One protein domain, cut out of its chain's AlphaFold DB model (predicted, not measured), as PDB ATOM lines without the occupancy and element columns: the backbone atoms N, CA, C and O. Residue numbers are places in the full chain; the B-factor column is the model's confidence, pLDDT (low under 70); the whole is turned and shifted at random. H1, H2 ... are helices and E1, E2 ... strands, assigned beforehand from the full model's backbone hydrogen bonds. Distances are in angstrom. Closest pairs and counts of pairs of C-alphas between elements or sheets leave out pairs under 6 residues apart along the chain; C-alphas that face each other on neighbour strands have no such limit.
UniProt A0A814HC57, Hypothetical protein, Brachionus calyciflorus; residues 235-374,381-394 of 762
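Overview. This is residues 235 to 374 and 381 to 394 of the 762 residues of the protein "Hypothetical protein" of Brachionus calyciflorus (UniProt A0A814HC57). The longest helix, H3, runs through the middle, with a four-stranded sheet towards one end of the long axis and a small two-stranded hairpin, E3 and E4, towards the other. H5 lies between H3 and the sheet's E6 edge, H2 covers E3 of the hairpin, and H1 and H4 pack on H3. The printed part has 154 residues, with elements in the order E1 E2 H1 H2 E3 E4 H3 E5 H4 H5 E6; the larger sheet is mixed, in the order E2 E1 E5 E6. The class is mixed, helices and strands, with 76 residues, under half, in named elements. The whole is compact, with a radius of gyration of the C-alphas of 15.8 A, yet elongated, spanning 53 by 34 by 28 A.

Arrangement. E1, residues 240 to 245, and E2, residues 254 to 257, form an antiparallel hairpin, with N 256 and O 243 2.8 A apart. E5, residues 357 to 361, is parallel to E1, with N 244 and O 360 2.8 A apart. E6, residues 390 to 394, is parallel to E5, with N 359 and O 390 2.8 A apart. H1, residues 271 to 278, touches residues 336 to 340 of H3, residues 333 to 348, the same way at a shallow tilt of 23 degrees; the C-alphas of Phe 271 and Leu 340 are closest, 6.1 A. H2, residues 286 to 296, only just touches residues 342 to 346 of H3, with 3 pairs of C-alphas within 8 A, the closest Leu 296 and Leu 342 at 7.2 A. E3, residues 306 to 310, and E4, residues 313 to 317, form an antiparallel hairpin, with N 308 and O 315 2.9 A apart. The closest C-alphas of H2 and E3 are those of Asn 293 and Asn 306, 5.5 A. H4, residues 370 to 374, touches residues 334 to 338 of H3, the C-alphas of Gly 334 and Leu 372 being closest at 6.4 A. H5, residues 381 to 386, touches residues 344 to 348 of H3 at a shallow tilt of 6 degrees, the C-alphas of Lys 345 and Leu 383 being closest at 6.7 A. H5 is on the larger sheet at a height over the sheet of 8.2 A. In H1, H2, H3, H4 and H5 every O i to N i+4 pair is within hydrogen-bond range.

Along the chain. E1 begins at C-alpha 240, (28.938, -9.533, -9.496), and is 16.1 A long. H2 is 15.2 A long. H3 runs 22.4 A from C-alpha 333 at (45.386, -27.717, -15.220). E6, 13.9 A long, ends at C-alpha 394, (29.212, -27.255, -17.184).

Size, cuts and confidence. The C-alphas farthest apart are those of Gln 235 and Phe 323, 54.6 A. Residues 375 to 380 are not printed, and C-alphas 374 and 381 are 10.4 A apart across the cut. The links E2 to H1 and E4 to H3 are long. The mean pLDDT of the printed part is 72.6; residues 235 to 284, 321 to 323 and 350 to 356 are under 70.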
ATOM      1  N   GLN A 235      17.151  -3.656  -1.402       27.61
ATOM      2  CA  GLN A 235      17.948  -2.663  -2.155       27.61
ATOM      3  C   GLN A 235      19.240  -3.181  -2.838       27.61
ATOM      4  O   GLN A 235      20.165  -2.395  -3.087       27.61
ATOM      5  N   ARG A 236      19.390  -4.483  -3.126       31.98
ATOM      6  CA  ARG A 236      20.651  -5.014  -3.683       31.98
ATOM      7  C   ARG A 236      20.473  -5.791  -4.984       31.98
ATOM      8  O   ARG A 236      20.049  -6.938  -4.995       31.98
ATOM      9  N   ASP A 237      20.931  -5.163  -6.061       40.78
ATOM     10  CA  ASP A 237      21.158  -5.754  -7.385       40.78
ATOM     11  C   ASP A 237      22.021  -7.026  -7.306       40.78
ATOM     12  O   ASP A 237      22.804  -7.200  -6.363       40.78
ATOM     13  N   VAL A 238      21.972  -7.881  -8.335       38.81
ATOM     14  CA  VAL A 238      23.059  -8.845  -8.582       38.81
ATOM     15  C   VAL A 238      24.315  -8.022  -8.855       38.81
ATOM     16  O   VAL A 238      24.374  -7.290  -9.838       38.81
ATOM     17  N   LYS A 239      25.286  -8.060  -7.936       46.50
ATOM     18  CA  LYS A 239      26.390  -7.087  -7.910       46.50
ATOM     19  C   LYS A 239      27.664  -7.586  -8.565       46.50
ATOM     20  O   LYS A 239      28.519  -6.744  -8.836       46.50
ATOM     21  N   ARG A 240      27.805  -8.903  -8.789       55.19
ATOM     22  CA  ARG A 240      28.938  -9.533  -9.496       55.19
ATOM     23  C   ARG A 240      28.505 -10.796 -10.240       55.19
ATOM     24  O   ARG A 240      27.937 -11.694  -9.625       55.19
ATOM     25  N   ILE A 241      28.861 -10.882 -11.521       52.28
ATOM     26  CA  ILE A 241      28.913 -12.131 -12.293       52.28
ATOM     27  C   ILE A 241      30.378 -12.375 -12.665       52.28
ATOM     28  O   ILE A 241      31.030 -11.493 -13.232       52.28
ATOM     29  N   ILE A 242      30.888 -13.559 -12.329       59.16
ATOM     30  CA  ILE A 242      32.272 -13.985 -12.550       59.16
ATOM     31  C   ILE A 242      32.233 -15.249 -13.420       59.16
ATOM     32  O   ILE A 242      31.890 -16.317 -12.922       59.16
ATOM     33  N   HIS A 243      32.546 -15.128 -14.715       52.31
ATOM     34  CA  HIS A 243      32.433 -16.231 -15.675       52.31
ATOM     35  C   HIS A 243      33.793 -16.744 -16.158       52.31
ATOM     36  O   HIS A 243      34.446 -16.062 -16.938       52.31
ATOM     37  N   PHE A 244      34.173 -17.952 -15.749       59.19
ATOM     38  CA  PHE A 244      35.349 -18.699 -16.191       59.19
ATOM     39  C   PHE A 244      35.065 -19.438 -17.500       59.19
ATOM     40  O   PHE A 244      34.188 -20.296 -17.548       59.19
ATOM     41  N   ILE A 245      35.857 -19.141 -18.526       53.97
ATOM     42  CA  ILE A 245      35.863 -19.819 -19.824       53.97
ATOM     43  C   ILE A 245      37.124 -20.687 -19.897       53.97
ATOM     44  O   ILE A 245      38.239 -20.170 -19.770       53.97
ATOM     45  N   HIS A 246      36.949 -21.991 -20.122       49.03
ATOM     46  CA  HIS A 246      38.044 -22.966 -20.233       49.03
ATOM     47  C   HIS A 246      38.628 -23.066 -21.661       49.03
ATOM     48  O   HIS A 246      39.783 -23.439 -21.837       49.03
ATOM     49  N   ASN A 247      37.874 -22.660 -22.690       44.12
ATOM     50  CA  ASN A 247      38.226 -22.824 -24.110       44.12
ATOM     51  C   ASN A 247      39.221 -21.786 -24.686       44.12
ATOM     52  O   ASN A 247      39.118 -21.405 -25.853       44.12
ATOM     53  N   PHE A 248      40.203 -21.329 -23.902       38.94
ATOM     54  CA  PHE A 248      41.323 -20.533 -24.426       38.94
ATOM     55  C   PHE A 248      42.534 -21.437 -24.736       38.94
ATOM     56  O   PHE A 248      42.946 -22.209 -23.874       38.94
ATOM     57  N   PRO A 249      43.133 -21.360 -25.946       38.50
ATOM     58  CA  PRO A 249      44.254 -22.227 -26.328       38.50
ATOM     59  C   PRO A 249      45.579 -21.850 -25.646       38.50
ATOM     60  O   PRO A 249      46.489 -22.672 -25.580       38.50
ATOM     61  N   ASN A 250      45.677 -20.629 -25.112       35.75
ATOM     62  CA  ASN A 250      46.784 -20.184 -24.268       35.75
ATOM     63  C   ASN A 250      46.451 -20.456 -22.794       35.75
ATOM     64  O   ASN A 250      45.292 -20.382 -22.398       35.75
ATOM     65  N   GLU A 251      47.472 -20.695 -21.969       40.25
ATOM     66  CA  GLU A 251      47.374 -21.217 -20.588       40.25
ATOM     67  C   GLU A 251      46.568 -20.363 -19.586       40.25
ATOM     68  O   GLU A 251      46.316 -20.783 -18.455       40.25
ATOM     69  N   THR A 252      46.146 -19.167 -19.989       38.66
ATOM     70  CA  THR A 252      45.274 -18.283 -19.220       38.66
ATOM     71  C   THR A 252      43.843 -18.812 -19.156       38.66
ATOM     72  O   THR A 252      43.072 -18.657 -20.106       38.66
ATOM     73  N   ILE A 253      43.448 -19.317 -17.986       43.47
ATOM     74  CA  ILE A 253      42.034 -19.423 -17.604       43.47
ATOM     75  C   ILE A 253      41.389 -18.030 -17.766       43.47
ATOM     76  O   ILE A 253      41.938 -17.016 -17.324       43.47
ATOM     77  N   GLY A 254      40.252 -17.953 -18.462       37.31
ATOM     78  CA  GLY A 254      39.675 -16.676 -18.884       37.31
ATOM     79  C   GLY A 254      38.425 -16.290 -18.102       37.31
ATOM     80  O   GLY A 254      37.335 -16.703 -18.484       37.31
ATOM     81  N   ILE A 255      38.535 -15.442 -17.068       40.75
ATOM     82  CA  ILE A 255      37.336 -14.792 -16.502       40.75
ATOM     83  C   ILE A 255      36.872 -13.635 -17.385       40.75
ATOM     84  O   ILE A 255      37.611 -12.672 -17.603       40.75
ATOM     85  N   LYS A 256      35.591 -13.655 -17.761       37.22
ATOM     86  CA  LYS A 256      34.832 -12.482 -18.197       37.22
ATOM     87  C   LYS A 256      33.947 -11.979 -17.049       37.22
ATOM     88  O   LYS A 256      33.263 -12.759 -16.390       37.22
ATOM     89  N   TYR A 257      33.964 -10.671 -16.805       35.97
ATOM     90  CA  TYR A 257      33.184 -10.019 -15.748       35.97
ATOM     91  C   TYR A 257      32.108  -9.113 -16.346       35.97
ATOM     92  O   TYR A 257      32.380  -8.364 -17.285       35.97
ATOM     93  N   LEU A 258      30.907  -9.143 -15.766       37.16
ATOM     94  CA  LEU A 258      29.820  -8.212 -16.075       37.16
ATOM     95  C   LEU A 258      29.140  -7.762 -14.781       37.16
ATOM     96  O   LEU A 258      28.318  -8.489 -14.231       37.16
ATOM     97  N   CYS A 259      29.495  -6.567 -14.294       33.62
ATOM     98  CA  CYS A 259      28.735  -5.800 -13.299       33.62
ATOM     99  C   CYS A 259      29.255  -4.356 -13.146       33.62
ATOM    100  O   CYS A 259      30.225  -3.961 -13.793       33.62
ATOM    101  N   ASP A 260      28.565  -3.560 -12.321       36.41
ATOM    102  CA  ASP A 260      28.609  -2.089 -12.331       36.41
ATOM    103  C   ASP A 260      29.980  -1.434 -12.028       36.41
ATOM    104  O   ASP A 260      30.794  -1.900 -11.228       36.41
ATOM    105  N   LYS A 261      30.197  -0.271 -12.659       36.09
ATOM    106  CA  LYS A 261      31.466   0.458 -12.812       36.09
ATOM    107  C   LYS A 261      32.014   1.119 -11.539       36.09
ATOM    108  O   LYS A 261      33.043   1.786 -11.625       36.09
ATOM    109  N   LYS A 262      31.336   1.026 -10.385       32.75
ATOM    110  CA  LYS A 262      31.595   1.915  -9.229       32.75
ATOM    111  C   LYS A 262      32.076   1.269  -7.923       32.75
ATOM    112  O   LYS A 262      32.403   2.018  -7.006       32.75
ATOM    113  N   LYS A 263      32.158  -0.065  -7.793       35.09
ATOM    114  CA  LYS A 263      32.728  -0.721  -6.585       35.09
ATOM    115  C   LYS A 263      33.624  -1.921  -6.916       35.09
ATOM    116  O   LYS A 263      33.189  -3.076  -6.890       35.09
ATOM    117  N   SER A 264      34.892  -1.605  -7.181       29.45
ATOM    118  CA  SER A 264      35.998  -2.532  -7.441       29.45
ATOM    119  C   SER A 264      36.211  -3.527  -6.296       29.45
ATOM    120  O   SER A 264      36.741  -3.173  -5.247       29.45
ATOM    121  N   ILE A 265      35.817  -4.778  -6.526       35.00
ATOM    122  CA  ILE A 265      36.203  -5.946  -5.731       35.00
ATOM    123  C   ILE A 265      36.454  -7.069  -6.742       35.00
ATOM    124  O   ILE A 265      35.522  -7.711  -7.216       35.00
ATOM    125  N   PHE A 266      37.734  -7.217  -7.077       39.09
ATOM    126  CA  PHE A 266      38.434  -8.502  -7.088       39.09
ATOM    127  C   PHE A 266      37.924  -9.567  -8.075       39.09
ATOM    128  O   PHE A 266      37.097 -10.418  -7.761       39.09
ATOM    129  N   THR A 267      38.501  -9.519  -9.280       36.81
ATOM    130  CA  THR A 267      38.318 -10.470 -10.385       36.81
ATOM    131  C   THR A 267      39.674 -11.034 -10.807       36.81
ATOM    132  O   THR A 267      40.530 -10.271 -11.255       36.81
ATOM    133  N   TYR A 268      39.865 -12.350 -10.713       45.78
ATOM    134  CA  TYR A 268      41.160 -12.993 -10.965       45.78
ATOM    135  C   TYR A 268      41.059 -14.067 -12.032       45.78
ATOM    136  O   TYR A 268      40.880 -15.238 -11.720       45.78
ATOM    137  N   SER A 269      41.137 -13.647 -13.297       45.44
ATOM    138  CA  SER A 269      41.054 -14.547 -14.454       45.44
ATOM    139  C   SER A 269      42.045 -15.698 -14.356       45.44
ATOM    140  O   SER A 269      41.657 -16.858 -14.456       45.44
ATOM    141  N   ASN A 270      43.297 -15.360 -14.075       58.72
ATOM    142  CA  ASN A 270      44.360 -16.314 -13.824       58.72
ATOM    143  C   ASN A 270      44.525 -16.557 -12.310       58.72
ATOM    144  O   ASN A 270      44.444 -15.617 -11.513       58.72
ATOM    145  N   PHE A 271      44.855 -17.799 -11.942       64.88
ATOM    146  CA  PHE A 271      45.456 -18.149 -10.655       64.88
ATOM    147  C   PHE A 271      46.553 -17.153 -10.257       64.88
ATOM    148  O   PHE A 271      46.492 -16.616  -9.154       64.88
ATOM    149  N   ASP A 272      47.469 -16.808 -11.171       63.38
ATOM    150  CA  ASP A 272      48.564 -15.871 -10.887       63.38
ATOM    151  C   ASP A 272      48.063 -14.485 -10.475       63.38
ATOM    152  O   ASP A 272      48.702 -13.827  -9.664       63.38
ATOM    153  N   LEU A 273      46.908 -14.033 -10.975       66.38
ATOM    154  CA  LEU A 273      46.321 -12.750 -10.579       66.38
ATOM    155  C   LEU A 273      45.654 -12.834  -9.205       66.38
ATOM    156  O   LEU A 273      45.726 -11.871  -8.439       66.38
ATOM    157  N   MET A 274      45.040 -13.972  -8.862       68.69
ATOM    158  CA  MET A 274      44.505 -14.173  -7.513       68.69
ATOM    159  C   MET A 274      45.634 -14.251  -6.506       68.69
ATOM    160  O   MET A 274      45.558 -13.640  -5.447       68.69
ATOM    161  N   LEU A 275      46.692 -14.961  -6.872       65.56
ATOM    162  CA  LEU A 275      47.903 -15.098  -6.100       65.56
ATOM    163  C   LEU A 275      48.604 -13.748  -5.939       65.56
ATOM    164  O   LEU A 275      48.864 -13.344  -4.816       65.56
ATOM    165  N   GLN A 276      48.820 -12.997  -7.022       66.38
ATOM    166  CA  GLN A 276      49.374 -11.640  -6.982       66.38
ATOM    167  C   GLN A 276      48.513 -10.696  -6.145       66.38
ATOM    168  O   GLN A 276      49.067  -9.870  -5.433       66.38
ATOM    169  N   TYR A 277      47.184 -10.794  -6.169       68.88
ATOM    170  CA  TYR A 277      46.341 -10.014  -5.262       68.88
ATOM    171  C   TYR A 277      46.493 -10.458  -3.804       68.88
ATOM    172  O   TYR A 277      46.707  -9.620  -2.923       68.88
ATOM    173  N   ILE A 278      46.438 -11.772  -3.568       65.81
ATOM    174  CA  ILE A 278      46.719 -12.407  -2.281       65.81
ATOM    175  C   ILE A 278      48.124 -12.034  -1.798       65.81
ATOM    176  O   ILE A 278      48.302 -12.049  -0.591       65.81
ATOM    177  N   LEU A 279      49.042 -11.611  -2.684       63.75
ATOM    178  CA  LEU A 279      50.405 -11.087  -2.467       63.75
ATOM    179  C   LEU A 279      50.563  -9.547  -2.594       63.75
ATOM    180  O   LEU A 279      51.681  -9.047  -2.521       63.75
ATOM    181  N   ASN A 280      49.482  -8.773  -2.766       64.69
ATOM    182  CA  ASN A 280      49.525  -7.299  -2.816       64.69
ATOM    183  C   ASN A 280      48.612  -6.584  -1.797       64.69
ATOM    184  O   ASN A 280      48.784  -5.385  -1.600       64.69
ATOM    185  N   HIS A 281      47.624  -7.260  -1.192       64.81
ATOM    186  CA  HIS A 281      46.582  -6.617  -0.359       64.81
ATOM    187  C   HIS A 281      46.459  -7.149   1.082       64.81
ATOM    188  O   HIS A 281      45.784  -6.543   1.911       64.81
ATOM    189  N   GLY A 282      47.105  -8.268   1.391       58.28
ATOM    190  CA  GLY A 282      47.388  -8.713   2.753       58.28
ATOM    191  C   GLY A 282      48.732  -8.170   3.250       58.28
ATOM    192  O   GLY A 282      49.504  -7.574   2.501       58.28
ATOM    193  N   TYR A 283      49.031  -8.408   4.524       54.72
ATOM    194  CA  TYR A 283      50.366  -8.183   5.083       54.72
ATOM    195  C   TYR A 283      51.128  -9.514   5.097       54.72
ATOM    196  O   TYR A 283      50.737 -10.435   5.812       54.72
ATOM    197  N   TYR A 284      52.217  -9.609   4.329       65.19
ATOM    198  CA  TYR A 284      53.066 -10.810   4.248       65.19
ATOM    199  C   TYR A 284      54.064 -10.864   5.391       65.19
ATOM    200  O   TYR A 284      55.275 -10.761   5.194       65.19
ATOM    201  N   ASP A 285      53.543 -11.051   6.601       76.00
ATOM    202  CA  ASP A 285      54.331 -11.746   7.604       76.00
ATOM    203  C   ASP A 285      54.462 -13.231   7.221       76.00
ATOM    204  O   ASP A 285      53.669 -13.778   6.445       76.00
ATOM    205  N   SER A 286      55.483 -13.905   7.756       81.44
ATOM    206  CA  SER A 286      55.659 -15.343   7.521       81.44
ATOM    207  C   SER A 286      54.427 -16.131   7.983       81.44
ATOM    208  O   SER A 286      54.026 -17.087   7.325       81.44
ATOM    209  N   LYS A 287      53.745 -15.649   9.031       87.31
ATOM    210  CA  LYS A 287      52.536 -16.241   9.617       87.31
ATOM    211  C   LYS A 287      51.359 -16.307   8.646       87.31
ATOM    212  O   LYS A 287      50.495 -17.166   8.813       87.31
ATOM    213  N   PHE A 288      51.252 -15.420   7.654       86.19
ATOM    214  CA  PHE A 288      50.258 -15.562   6.585       86.19
ATOM    215  C   PHE A 288      50.544 -16.805   5.731       86.19
ATOM    216  O   PHE A 288      49.658 -17.637   5.542       86.19
ATOM    217  N   ILE A 289      51.793 -16.969   5.287       87.19
ATOM    218  CA  ILE A 289      52.232 -18.109   4.468       87.19
ATOM    219  C   ILE A 289      52.228 -19.415   5.279       87.19
ATOM    220  O   ILE A 289      51.783 -20.443   4.781       87.19
ATOM    221  N   GLU A 290      52.621 -19.378   6.554       90.12
ATOM    222  CA  GLU A 290      52.517 -20.508   7.487       90.12
ATOM    223  C   GLU A 290      51.059 -20.964   7.659       90.12
ATOM    224  O   GLU A 290      50.782 -22.159   7.550       90.12
ATOM    225  N   ARG A 291      50.111 -20.032   7.862       91.31
ATOM    226  CA  ARG A 291      48.671 -20.343   7.956       91.31
ATOM    227  C   ARG A 291      48.107 -20.880   6.644       91.31
ATOM    228  O   ARG A 291      47.335 -21.834   6.680       91.31
ATOM    229  N   LEU A 292      48.510 -20.318   5.505       89.94
ATOM    230  CA  LEU A 292      48.120 -20.820   4.188       89.94
ATOM    231  C   LEU A 292      48.650 -22.245   3.962       89.94
ATOM    232  O   LEU A 292      47.883 -23.124   3.588       89.94
ATOM    233  N   ASN A 293      49.912 -22.524   4.294       92.88
ATOM    234  CA  ASN A 293      50.498 -23.864   4.183       92.88
ATOM    235  C   ASN A 293      49.938 -24.860   5.207       92.88
ATOM    236  O   ASN A 293      49.902 -26.058   4.936       92.88
ATOM    237  N   ALA A 294      49.515 -24.411   6.390       93.25
ATOM    238  CA  ALA A 294      48.790 -25.247   7.349       93.25
ATOM    239  C   ALA A 294      47.381 -25.593   6.838       93.25
ATOM    240  O   ALA A 294      46.945 -26.734   6.953       93.25
ATOM    241  N   PHE A 295      46.696 -24.632   6.212       92.62
ATOM    242  CA  PHE A 295      45.406 -24.853   5.567       92.62
ATOM    243  C   PHE A 295      45.522 -25.783   4.347       92.62
ATOM    244  O   PHE A 295      44.769 -26.747   4.252       92.62
ATOM    245  N   LEU A 296      46.468 -25.549   3.435       92.25
ATOM    246  CA  LEU A 296      46.651 -26.356   2.218       92.25
ATOM    247  C   LEU A 296      46.987 -27.826   2.528       92.25
ATOM    248  O   LEU A 296      46.483 -28.720   1.852       92.25
ATOM    249  N   ARG A 297      47.761 -28.076   3.594       90.81
ATOM    250  CA  ARG A 297      48.097 -29.424   4.091       90.81
ATOM    251  C   ARG A 297      47.045 -30.048   5.021       90.81
ATOM    252  O   ARG A 297      47.270 -31.145   5.521       90.81
ATOM    253  N   ASN A 298      45.915 -29.385   5.286       92.25
ATOM    254  CA  ASN A 298      44.811 -30.014   6.016       92.25
ATOM    255  C   ASN A 298      44.303 -31.231   5.204       92.25
ATOM    256  O   ASN A 298      44.056 -31.059   4.008       92.25
ATOM    257  N   PRO A 299      44.104 -32.422   5.805       90.12
ATOM    258  CA  PRO A 299      43.590 -33.607   5.109       90.12
ATOM    259  C   PRO A 299      42.266 -33.422   4.342       90.12
ATOM    260  O   PRO A 299      42.013 -34.163   3.399       90.12
ATOM    261  N   GLU A 300      41.431 -32.435   4.691       88.06
ATOM    262  CA  GLU A 300      40.238 -32.070   3.903       88.06
ATOM    263  C   GLU A 300      40.557 -31.412   2.551       88.06
ATOM    264  O   GLU A 300      39.750 -31.454   1.624       88.06
ATOM    265  N   ASN A 301      41.694 -30.721   2.474       89.88
ATOM    266  CA  ASN A 301      42.116 -29.922   1.327       89.88
ATOM    267  C   ASN A 301      43.143 -30.681   0.472       89.88
ATOM    268  O   ASN A 301      43.128 -30.563  -0.755       89.88
ATOM    269  N   ASP A 302      44.008 -31.461   1.133       88.94
ATOM    270  CA  ASP A 302      44.996 -32.377   0.553       88.94
ATOM    271  C   ASP A 302      45.734 -31.763  -0.652       88.94
ATOM    272  O   ASP A 302      45.674 -32.250  -1.785       88.94
ATOM    273  N   PHE A 303      46.373 -30.607  -0.445       92.06
ATOM    274  CA  PHE A 303      47.201 -29.990  -1.473       92.06
ATOM    275  C   PHE A 303      48.670 -30.362  -1.269       92.06
ATOM    276  O   PHE A 303      49.317 -29.938  -0.312       92.06
ATOM    277  N   LYS A 304      49.210 -31.149  -2.206       90.12
ATOM    278  CA  LYS A 304      50.543 -31.777  -2.130       90.12
ATOM    279  C   LYS A 304      51.746 -30.824  -2.258       90.12
ATOM    280  O   LYS A 304      52.869 -31.293  -2.444       90.12
ATOM    281  N   TYR A 305      51.531 -29.510  -2.183       91.75
ATOM    282  CA  TYR A 305      52.581 -28.496  -2.274       91.75
ATOM    283  C   TYR A 305      52.426 -27.415  -1.198       91.75
ATOM    284  O   TYR A 305      51.328 -26.937  -0.925       91.75
ATOM    285  N   ASN A 306      53.552 -26.981  -0.639       91.38
ATOM    286  CA  ASN A 306      53.660 -25.755   0.145       91.38
ATOM    287  C   ASN A 306      53.938 -24.562  -0.780       91.38
ATOM    288  O   ASN A 306      54.649 -24.689  -1.775       91.38
ATOM    289  N   ILE A 307      53.433 -23.392  -0.398       89.56
ATOM    290  CA  ILE A 307      53.690 -22.086  -1.008       89.56
ATOM    291  C   ILE A 307      54.850 -21.376  -0.291       89.56
ATOM    292  O   ILE A 307      54.882 -21.319   0.938       89.56
ATOM    293  N   TYR A 308      55.758 -20.758  -1.048       87.62
ATOM    294  CA  TYR A 308      56.823 -19.885  -0.540       87.62
ATOM    295  C   TYR A 308      56.986 -18.642  -1.417       87.62
ATOM    296  O   TYR A 308      56.761 -18.693  -2.623       87.62
ATOM    297  N   ILE A 309      57.442 -17.533  -0.832       83.31
ATOM    298  CA  ILE A 309      57.843 -16.332  -1.580       83.31
ATOM    299  C   ILE A 309      59.372 -16.321  -1.685       83.31
ATOM    300  O   ILE A 309      60.068 -16.361  -0.670       83.31
ATOM    301  N   LYS A 310      59.900 -16.251  -2.907       82.81
ATOM    302  CA  LYS A 310      61.331 -16.264  -3.229       82.81
ATOM    303  C   LYS A 310      61.607 -15.181  -4.269       82.81
ATOM    304  O   LYS A 310      61.132 -15.268  -5.392       82.81
ATOM    305  N   ASN A 311      62.382 -14.159  -3.902       83.19
ATOM    306  CA  ASN A 311      62.645 -12.985  -4.752       83.19
ATOM    307  C   ASN A 311      61.354 -12.297  -5.256       83.19
ATOM    308  O   ASN A 311      61.261 -11.954  -6.428       83.19
ATOM    309  N   GLU A 312      60.352 -12.143  -4.380       75.31
ATOM    310  CA  GLU A 312      59.002 -11.608  -4.680       75.31
ATOM    311  C   GLU A 312      58.140 -12.467  -5.636       75.31
ATOM    312  O   GLU A 312      56.938 -12.234  -5.748       75.31
ATOM    313  N   ILE A 313      58.700 -13.522  -6.236       75.44
ATOM    314  CA  ILE A 313      57.981 -14.552  -6.999       75.44
ATOM    315  C   ILE A 313      57.449 -15.614  -6.027       75.44
ATOM    316  O   ILE A 313      58.112 -15.953  -5.044       75.44
ATOM    317  N   LEU A 314      56.260 -16.159  -6.287       76.50
ATOM    318  CA  LEU A 314      55.754 -17.302  -5.531       76.50
ATOM    319  C   LEU A 314      56.174 -18.611  -6.189       76.50
ATOM    320  O   LEU A 314      55.957 -18.820  -7.379       76.50
ATOM    321  N   VAL A 315      56.748 -19.491  -5.380       86.81
ATOM    322  CA  VAL A 315      57.228 -20.812  -5.775       86.81
ATOM    323  C   VAL A 315      56.602 -21.876  -4.884       86.81
ATOM    324  O   VAL A 315      56.332 -21.655  -3.701       86.81
ATOM    325  N   LEU A 316      56.366 -23.040  -5.466       89.38
ATOM    326  CA  LEU A 316      55.796 -24.210  -4.817       89.38
ATOM    327  C   LEU A 316      56.924 -25.195  -4.488       89.38
ATOM    328  O   LEU A 316      57.877 -25.321  -5.253       89.38
ATOM    329  N   THR A 317      56.828 -25.932  -3.385       89.12
ATOM    330  CA  THR A 317      57.677 -27.118  -3.143       89.12
ATOM    331  C   THR A 317      56.807 -28.263  -2.652       89.12
ATOM    332  O   THR A 317      55.763 -28.032  -2.043       89.12
ATOM    333  N   LYS A 318      57.223 -29.517  -2.861       85.19
ATOM    334  CA  LYS A 318      56.610 -30.624  -2.108       85.19
ATOM    335  C   LYS A 318      57.044 -30.499  -0.634       85.19
ATOM    336  O   LYS A 318      58.149 -30.001  -0.395       85.19
ATOM    337  N   PRO A 319      56.221 -30.913   0.350       73.88
ATOM    338  CA  PRO A 319      56.559 -30.789   1.769       73.88
ATOM    339  C   PRO A 319      57.903 -31.417   2.157       73.88
ATOM    340  O   PRO A 319      58.626 -30.841   2.967       73.88
ATOM    341  N   ASP A 320      58.248 -32.546   1.535       74.06
ATOM    342  CA  ASP A 320      59.370 -33.400   1.946       74.06
ATOM    343  C   ASP A 320      60.613 -33.269   1.043       74.06
ATOM    344  O   ASP A 320      61.637 -33.908   1.284       74.06
ATOM    345  N   THR A 321      60.557 -32.440  -0.010       67.38
ATOM    346  CA  THR A 321      61.688 -32.229  -0.930       67.38
ATOM    347  C   THR A 321      62.448 -30.950  -0.590       67.38
ATOM    348  O   THR A 321      62.007 -29.851  -0.922       67.38
ATOM    349  N   THR A 322      63.640 -31.090  -0.010       58.53
ATOM    350  CA  THR A 322      64.585 -29.976   0.218       58.53
ATOM    351  C   THR A 322      65.123 -29.353  -1.075       58.53
ATOM    352  O   THR A 322      65.583 -28.212  -1.063       58.53
ATOM    353  N   PHE A 323      65.029 -30.071  -2.199       57.56
ATOM    354  CA  PHE A 323      65.399 -29.607  -3.534       57.56
ATOM    355  C   PHE A 323      64.248 -29.868  -4.510       57.56
ATOM    356  O   PHE A 323      63.816 -31.006  -4.676       57.56
ATOM    357  N   GLY A 324      63.750 -28.802  -5.140       74.69
ATOM    358  CA  GLY A 324      62.577 -28.841  -6.015       74.69
ATOM    359  C   GLY A 324      61.652 -27.659  -5.751       74.69
ATOM    360  O   GLY A 324      60.678 -27.783  -5.012       74.69
ATOM    361  N   TYR A 325      61.977 -26.516  -6.356       82.62
ATOM    362  CA  TYR A 325      61.015 -25.431  -6.540       82.62
ATOM    363  C   TYR A 325      60.280 -25.686  -7.852       82.62
ATOM    364  O   TYR A 325      60.941 -25.960  -8.849       82.62
ATOM    365  N   LEU A 326      58.957 -25.586  -7.828       84.94
ATOM    366  CA  LEU A 326      58.102 -25.547  -9.007       84.94
ATOM    367  C   LEU A 326      57.506 -24.146  -9.120       84.94
ATOM    368  O   LEU A 326      57.008 -23.600  -8.131       84.94
ATOM    369  N   GLU A 327      57.542 -23.553 -10.302       82.19
ATOM    370  CA  GLU A 327      56.802 -22.325 -10.578       82.19
ATOM    371  C   GLU A 327      55.333 -22.655 -10.904       82.19
ATOM    372  O   GLU A 327      55.036 -23.751 -11.386       82.19
ATOM    373  N   PRO A 328      54.361 -21.761 -10.639       79.25
ATOM    374  CA  PRO A 328      52.949 -22.118 -10.771       79.25
ATOM    375  C   PRO A 328      52.496 -22.536 -12.172       79.25
ATOM    376  O   PRO A 328      51.507 -23.262 -12.292       79.25
ATOM    377  N   TYR A 329      53.211 -22.134 -13.228       81.50
ATOM    378  CA  TYR A 329      52.936 -22.606 -14.585       81.50
ATOM    379  C   TYR A 329      53.234 -24.109 -14.759       81.50
ATOM    380  O   TYR A 329      52.610 -24.737 -15.608       81.50
ATOM    381  N   GLU A 330      54.085 -24.712 -13.924       85.69
ATOM    382  CA  GLU A 330      54.435 -26.144 -13.966       85.69
ATOM    383  C   GLU A 330      53.368 -27.052 -13.330       85.69
ATOM    384  O   GLU A 330      53.412 -28.271 -13.495       85.69
ATOM    385  N   LEU A 331      52.376 -26.483 -12.632       87.00
ATOM    386  CA  LEU A 331      51.196 -27.232 -12.197       87.00
ATOM    387  C   LEU A 331      50.339 -27.668 -13.396       87.00
ATOM    388  O   LEU A 331      50.085 -26.895 -14.329       87.00
ATOM    389  N   THR A 332      49.790 -28.879 -13.329       87.50
ATOM    390  CA  THR A 332      48.760 -29.338 -14.272       87.50
ATOM    391  C   THR A 332      47.493 -28.478 -14.166       87.50
ATOM    392  O   THR A 332      47.253 -27.799 -13.163       87.50
ATOM    393  N   ARG A 333      46.635 -28.506 -15.196       82.62
ATOM    394  CA  ARG A 333      45.386 -27.717 -15.220       82.62
ATOM    395  C   ARG A 333      44.481 -28.036 -14.022       82.62
ATOM    396  O   ARG A 333      44.054 -27.114 -13.330       82.62
ATOM    397  N   GLY A 334      44.280 -29.320 -13.714       88.19
ATOM    398  CA  GLY A 334      43.524 -29.751 -12.534       88.19
ATOM    399  C   GLY A 334      44.121 -29.271 -11.203       88.19
ATOM    400  O   GLY A 334      43.377 -28.891 -10.303       88.19
ATOM    401  N   GLU A 335      45.450 -29.218 -11.070       90.81
ATOM    402  CA  GLU A 335      46.110 -28.707  -9.856       90.81
ATOM    403  C   GLU A 335      46.000 -27.188  -9.716       90.81
ATOM    404  O   GLU A 335      45.757 -26.707  -8.610       90.81
ATOM    405  N   LYS A 336      46.122 -26.432 -10.819       88.25
ATOM    406  CA  LYS A 336      45.887 -24.976 -10.842       88.25
ATOM    407  C   LYS A 336      44.463 -24.648 -10.390       88.25
ATOM    408  O   LYS A 336      44.269 -23.751  -9.575       88.25
ATOM    409  N   ILE A 337      43.477 -25.405 -10.878       87.94
ATOM    410  CA  ILE A 337      42.060 -25.227 -10.535       87.94
ATOM    411  C   ILE A 337      41.771 -25.659  -9.088       87.94
ATOM    412  O   ILE A 337      41.096 -24.927  -8.368       87.94
ATOM    413  N   HIS A 338      42.316 -26.789  -8.622       91.06
ATOM    414  CA  HIS A 338      42.191 -27.216  -7.218       91.06
ATOM    415  C   HIS A 338      42.833 -26.205  -6.255       91.06
ATOM    416  O   HIS A 338      42.226 -25.803  -5.266       91.06
ATOM    417  N   LEU A 339      44.025 -25.687  -6.571       90.75
ATOM    418  CA  LEU A 339      44.640 -24.634  -5.762       90.75
ATOM    419  C   LEU A 339      43.813 -23.337  -5.777       90.75
ATOM    420  O   LEU A 339      43.702 -22.671  -4.749       90.75
ATOM    421  N   LEU A 340      43.195 -22.988  -6.908       87.44
ATOM    422  CA  LEU A 340      42.309 -21.828  -7.018       87.44
ATOM    423  C   LEU A 340      41.063 -21.967  -6.120       87.44
ATOM    424  O   LEU A 340      40.752 -21.032  -5.378       87.44
ATOM    425  N   THR A 341      40.392 -23.127  -6.106       88.81
ATOM    426  CA  THR A 341      39.241 -23.360  -5.209       88.81
ATOM    427  C   THR A 341      39.651 -23.377  -3.737       88.81
ATOM    428  O   THR A 341      38.938 -22.818  -2.900       88.81
ATOM    429  N   LEU A 342      40.826 -23.924  -3.411       90.88
ATOM    430  CA  LEU A 342      41.385 -23.869  -2.060       90.88
ATOM    431  C   LEU A 342      41.738 -22.447  -1.618       90.88
ATOM    432  O   LEU A 342      41.446 -22.083  -0.479       90.88
ATOM    433  N   LEU A 343      42.302 -21.614  -2.494       88.00
ATOM    434  CA  LEU A 343      42.562 -20.206  -2.183       88.00
ATOM    435  C   LEU A 343      41.258 -19.410  -1.997       88.00
ATOM    436  O   LEU A 343      41.215 -18.541  -1.126       88.00
ATOM    437  N   TRP A 344      40.173 -19.731  -2.715       85.56
ATOM    438  CA  TRP A 344      38.846 -19.177  -2.406       85.56
ATOM    439  C   TRP A 344      38.301 -19.665  -1.056       85.56
ATOM    440  O   TRP A 344      37.794 -18.843  -0.294       85.56
ATOM    441  N   LYS A 345      38.431 -20.960  -0.718       87.12
ATOM    442  CA  LYS A 345      38.045 -21.499   0.606       87.12
ATOM    443  C   LYS A 345      38.830 -20.787   1.722       87.12
ATOM    444  O   LYS A 345      38.225 -20.352   2.698       87.12
ATOM    445  N   PHE A 346      40.136 -20.572   1.536       87.06
ATOM    446  CA  PHE A 346      41.016 -19.867   2.477       87.06
ATOM    447  C   PHE A 346      40.663 -18.383   2.652       87.06
ATOM    448  O   PHE A 346      40.436 -17.945   3.775       87.06
ATOM    449  N   VAL A 347      40.575 -17.607   1.564       80.94
ATOM    450  CA  VAL A 347      40.243 -16.167   1.624       80.94
ATOM    451  C   VAL A 347      38.788 -15.934   2.053       80.94
ATOM    452  O   VAL A 347      38.473 -14.903   2.641       80.94
ATOM    453  N   GLY A 348      37.901 -16.897   1.797       77.44
ATOM    454  CA  GLY A 348      36.516 -16.883   2.256       77.44
ATOM    455  C   GLY A 348      36.331 -17.186   3.746       77.44
ATOM    456  O   GLY A 348      35.318 -16.781   4.317       77.44
ATOM    457  N   HIS A 349      37.275 -17.861   4.415       73.56
ATOM    458  CA  HIS A 349      37.181 -18.090   5.860       73.56
ATOM    459  C   HIS A 349      37.221 -16.753   6.621       73.56
ATOM    460  O   HIS A 349      38.244 -16.077   6.684       73.56
ATOM    461  N   GLY A 350      36.083 -16.377   7.212       63.16
ATOM    462  CA  GLY A 350      35.894 -15.096   7.902       63.16
ATOM    463  C   GLY A 350      35.367 -13.956   7.020       63.16
ATOM    464  O   GLY A 350      35.084 -12.881   7.541       63.16
ATOM    465  N   VAL A 351      35.174 -14.175   5.714       65.00
ATOM    466  CA  VAL A 351      34.590 -13.187   4.796       65.00
ATOM    467  C   VAL A 351      33.215 -13.655   4.335       65.00
ATOM    468  O   VAL A 351      33.084 -14.442   3.399       65.00
ATOM    469  N   THR A 352      32.160 -13.093   4.929       56.66
ATOM    470  CA  THR A 352      30.827 -13.129   4.317       56.66
ATOM    471  C   THR A 352      30.848 -12.288   3.042       56.66
ATOM    472  O   THR A 352      30.645 -11.068   3.076       56.66
ATOM    473  N   LEU A 353      31.102 -12.935   1.902       60.44
ATOM    474  CA  LEU A 353      30.769 -12.358   0.607       60.44
ATOM    475  C   LEU A 353      29.277 -11.998   0.634       60.44
ATOM    476  O   LEU A 353      28.444 -12.764   1.113       60.44
ATOM    477  N   ASN A 354      28.937 -10.797   0.169       57.66
ATOM    478  CA  ASN A 354      27.533 -10.398   0.089       57.66
ATOM    479  C   ASN A 354      26.840 -11.333  -0.916       57.66
ATOM    480  O   ASN A 354      27.391 -11.509  -2.004       57.66
ATOM    481  N   ASN A 355      25.657 -11.856  -0.560       58.84
ATOM    482  CA  ASN A 355      24.868 -12.935  -1.201       58.84
ATOM    483  C   ASN A 355      24.505 -12.755  -2.704       58.84
ATOM    484  O   ASN A 355      23.615 -13.421  -3.220       58.84
ATOM    485  N   ASN A 356      25.133 -11.815  -3.409       69.19
ATOM    486  CA  ASN A 356      24.788 -11.312  -4.734       69.19
ATOM    487  C   ASN A 356      25.955 -11.543  -5.721       69.19
ATOM    488  O   ASN A 356      26.262 -10.666  -6.538       69.19
ATOM    489  N   CYS A 357      26.647 -12.679  -5.585       80.31
ATOM    490  CA  CYS A 357      27.764 -13.096  -6.431       80.31
ATOM    491  C   CYS A 357      27.398 -14.383  -7.175       80.31
ATOM    492  O   CYS A 357      27.124 -15.399  -6.537       80.31
ATOM    493  N   VAL A 358      27.435 -14.339  -8.507       83.69
ATOM    494  CA  VAL A 358      27.246 -15.511  -9.369       83.69
ATOM    495  C   VAL A 358      28.597 -15.936  -9.938       83.69
ATOM    496  O   VAL A 358      29.331 -15.117 -10.495       83.69
ATOM    497  N   LEU A 359      28.913 -17.216  -9.788       86.81
ATOM    498  CA  LEU A 359      30.083 -17.892 -10.330       86.81
ATOM    499  C   LEU A 359      29.622 -18.807 -11.466       86.81
ATOM    500  O   LEU A 359      28.784 -19.680 -11.259       86.81
ATOM    501  N   LEU A 360      30.154 -18.596 -12.664       88.94
ATOM    502  CA  LEU A 360      29.841 -19.394 -13.846       88.94
ATOM    503  C   LEU A 360      31.132 -20.051 -14.327       88.94
ATOM    504  O   LEU A 360      32.101 -19.331 -14.557       88.94
ATOM    505  N   CYS A 361      31.179 -21.373 -14.478       90.19
ATOM    506  CA  CYS A 361      32.406 -22.067 -14.879       90.19
ATOM    507  C   CYS A 361      32.170 -23.044 -16.030       90.19
ATOM    508  O   CYS A 361      31.520 -24.069 -15.849       90.19
ATOM    509  N   ASP A 362      32.733 -22.754 -17.199       89.62
ATOM    510  CA  ASP A 362      32.711 -23.692 -18.316       89.62
ATOM    511  C   ASP A 362      33.764 -24.794 -18.094       89.62
ATOM    512  O   ASP A 362      34.932 -24.476 -17.889       89.62
ATOM    513  N   GLU A 363      33.349 -26.065 -18.082       89.31
ATOM    514  CA  GLU A 363      34.194 -27.277 -18.042       89.31
ATOM    515  C   GLU A 363      35.380 -27.261 -17.049       89.31
ATOM    516  O   GLU A 363      36.485 -27.712 -17.347       89.31
ATOM    517  N   ILE A 364      35.156 -26.762 -15.831       88.62
ATOM    518  CA  ILE A 364      36.189 -26.581 -14.785       88.62
ATOM    519  C   ILE A 364      36.853 -27.882 -14.289       88.62
ATOM    520  O   ILE A 364      37.858 -27.851 -13.584       88.62
ATOM    521  N   ASP A 365      36.298 -29.034 -14.647       90.50
ATOM    522  CA  ASP A 365      36.797 -30.373 -14.338       90.50
ATOM    523  C   ASP A 365      37.513 -31.056 -15.526       90.50
ATOM    524  O   ASP A 365      38.016 -32.175 -15.394       90.50
ATOM    525  N   ASN A 366      37.586 -30.396 -16.684       84.88
ATOM    526  CA  ASN A 366      38.285 -30.886 -17.867       84.88
ATOM    527  C   ASN A 366      39.816 -30.853 -17.644       84.88
ATOM    528  O   ASN A 366      40.372 -29.903 -17.095       84.88
ATOM    529  N   ASN A 367      40.522 -31.909 -18.063       79.94
ATOM    530  CA  ASN A 367      41.947 -32.152 -17.769       79.94
ATOM    531  C   ASN A 367      42.296 -32.285 -16.265       79.94
ATOM    532  O   ASN A 367      43.465 -32.138 -15.895       79.94
ATOM    533  N   ALA A 368      41.319 -32.560 -15.392       86.12
ATOM    534  CA  ALA A 368      41.567 -32.927 -13.999       86.12
ATOM    535  C   ALA A 368      41.483 -34.452 -13.803       86.12
ATOM    536  O   ALA A 368      40.567 -35.111 -14.294       86.12
ATOM    537  N   ASP A 369      42.429 -35.007 -13.042       87.69
ATOM    538  CA  ASP A 369      42.378 -36.396 -12.574       87.69
ATOM    539  C   ASP A 369      41.109 -36.644 -11.722       87.69
ATOM    540  O   ASP A 369      40.734 -35.751 -10.954       87.69
ATOM    541  N   PRO A 370      40.448 -37.820 -11.777       85.44
ATOM    542  CA  PRO A 370      39.235 -38.098 -10.999       85.44
ATOM    543  C   PRO A 370      39.342 -37.820  -9.486       85.44
ATOM    544  O   PRO A 370      38.356 -37.417  -8.861       85.44
ATOM    545  N   SER A 371      40.529 -37.967  -8.886       86.81
ATOM    546  CA  SER A 371      40.774 -37.627  -7.476       86.81
ATOM    547  C   SER A 371      40.820 -36.115  -7.215       86.81
ATOM    548  O   SER A 371      40.438 -35.679  -6.125       86.81
ATOM    549  N   LEU A 372      41.232 -35.312  -8.203       90.38
ATOM    550  CA  LEU A 372      41.186 -33.846  -8.177       90.38
ATOM    551  C   LEU A 372      39.783 -33.326  -8.501       90.38
ATOM    552  O   LEU A 372      39.323 -32.408  -7.829       90.38
ATOM    553  N   VAL A 373      39.070 -33.945  -9.451       92.31
ATOM    554  CA  VAL A 373      37.671 -33.618  -9.796       92.31
ATOM    555  C   VAL A 373      36.794 -33.577  -8.543       92.31
ATOM    556  O   VAL A 373      36.071 -32.603  -8.332       92.31
ATOM    557  N   LYS A 374      36.918 -34.577  -7.656       93.31
ATOM    558  CA  LYS A 374      36.220 -34.578  -6.361       93.31
ATOM    559  C   LYS A 374      36.528 -33.333  -5.527       93.31
ATOM    560  O   LYS A 374      35.605 -32.688  -5.040       93.31
ATOM    561  N   LYS A 381      31.268 -26.624  -3.879       93.25
ATOM    562  CA  LYS A 381      30.186 -26.795  -2.882       93.25
ATOM    563  C   LYS A 381      30.431 -25.956  -1.624       93.25
ATOM    564  O   LYS A 381      29.497 -25.326  -1.127       93.25
ATOM    565  N   TYR A 382      31.672 -25.898  -1.126       91.31
ATOM    566  CA  TYR A 382      32.016 -25.059   0.024       91.31
ATOM    567  C   TYR A 382      31.695 -23.578  -0.234       91.31
ATOM    568  O   TYR A 382      31.098 -22.938   0.632       91.31
ATOM    569  N   LEU A 383      32.037 -23.039  -1.411       88.38
ATOM    570  CA  LEU A 383      31.772 -21.638  -1.770       88.38
ATOM    571  C   LEU A 383      30.269 -21.356  -1.903       88.38
ATOM    572  O   LEU A 383      29.799 -20.308  -1.454       88.38
ATOM    573  N   ALA A 384      29.513 -22.307  -2.455       90.19
ATOM    574  CA  ALA A 384      28.063 -22.200  -2.581       90.19
ATOM    575  C   ALA A 384      27.348 -22.146  -1.224       90.19
ATOM    576  O   ALA A 384      26.472 -21.308  -1.015       90.19
ATOM    577  N   ILE A 385      27.746 -23.018  -0.293       89.31
ATOM    578  CA  ILE A 385      27.105 -23.156   1.020       89.31
ATOM    579  C   ILE A 385      27.591 -22.071   1.991       89.31
ATOM    580  O   ILE A 385      26.785 -21.347   2.572       89.31
ATOM    581  N   ASN A 386      28.909 -21.933   2.164       86.56
ATOM    582  CA  ASN A 386      29.496 -21.133   3.246       86.56
ATOM    583  C   ASN A 386      29.690 -19.663   2.861       86.56
ATOM    584  O   ASN A 386      29.538 -18.788   3.710       86.56
ATOM    585  N   LEU A 387      30.002 -19.377   1.591       84.12
ATOM    586  CA  LEU A 387      30.195 -18.003   1.102       84.12
ATOM    587  C   LEU A 387      28.978 -17.453   0.341       84.12
ATOM    588  O   LEU A 387      29.028 -16.324  -0.142       84.12
ATOM    589  N   LYS A 388      27.897 -18.239   0.228       86.62
ATOM    590  CA  LYS A 388      26.641 -17.878  -0.456       86.62
ATOM    591  C   LYS A 388      26.850 -17.352  -1.886       86.62
ATOM    592  O   LYS A 388      26.185 -16.412  -2.320       86.62
ATOM    593  N   VAL A 389      27.778 -17.970  -2.619       87.00
ATOM    594  CA  VAL A 389      28.030 -17.704  -4.044       87.00
ATOM    595  C   VAL A 389      27.140 -18.624  -4.877       87.00
ATOM    596  O   VAL A 389      27.236 -19.835  -4.733       87.00
ATOM    597  N   GLN A 390      26.287 -18.101  -5.758       89.44
ATOM    598  CA  GLN A 390      25.497 -18.972  -6.633       89.44
ATOM    599  C   GLN A 390      26.385 -19.511  -7.757       89.44
ATOM    600  O   GLN A 390      26.923 -18.728  -8.535       89.44
ATOM    601  N   ILE A 391      26.539 -20.829  -7.854       92.25
ATOM    602  CA  ILE A 391      27.414 -21.480  -8.833       92.25
ATOM    603  C   ILE A 391      26.585 -22.145  -9.927       92.25
ATOM    604  O   ILE A 391      25.651 -22.897  -9.638       92.25
ATOM    605  N   PHE A 392      26.981 -21.929 -11.177       93.62
ATOM    606  CA  PHE A 392      26.629 -22.772 -12.314       93.62
ATOM    607  C   PHE A 392      27.924 -23.244 -12.970       93.62
ATOM    608  O   PHE A 392      28.821 -22.437 -13.201       93.62
ATOM    609  N   PHE A 393      28.041 -24.526 -13.297       94.62
ATOM    610  CA  PHE A 393      29.179 -25.015 -14.071       94.62
ATOM    611  C   PHE A 393      28.766 -26.106 -15.048       94.62
ATOM    612  O   PHE A 393      27.810 -26.830 -14.785       94.62
ATOM    613  N   THR A 394      29.444 -26.200 -16.187       94.56
ATOM    614  CA  THR A 394      29.212 -27.255 -17.184       94.56
ATOM    615  C   THR A 394      30.188 -28.406 -16.983       94.56
ATOM    616  O   THR A 394      31.278 -28.223 -16.447       94.56
TER     617      THR A 394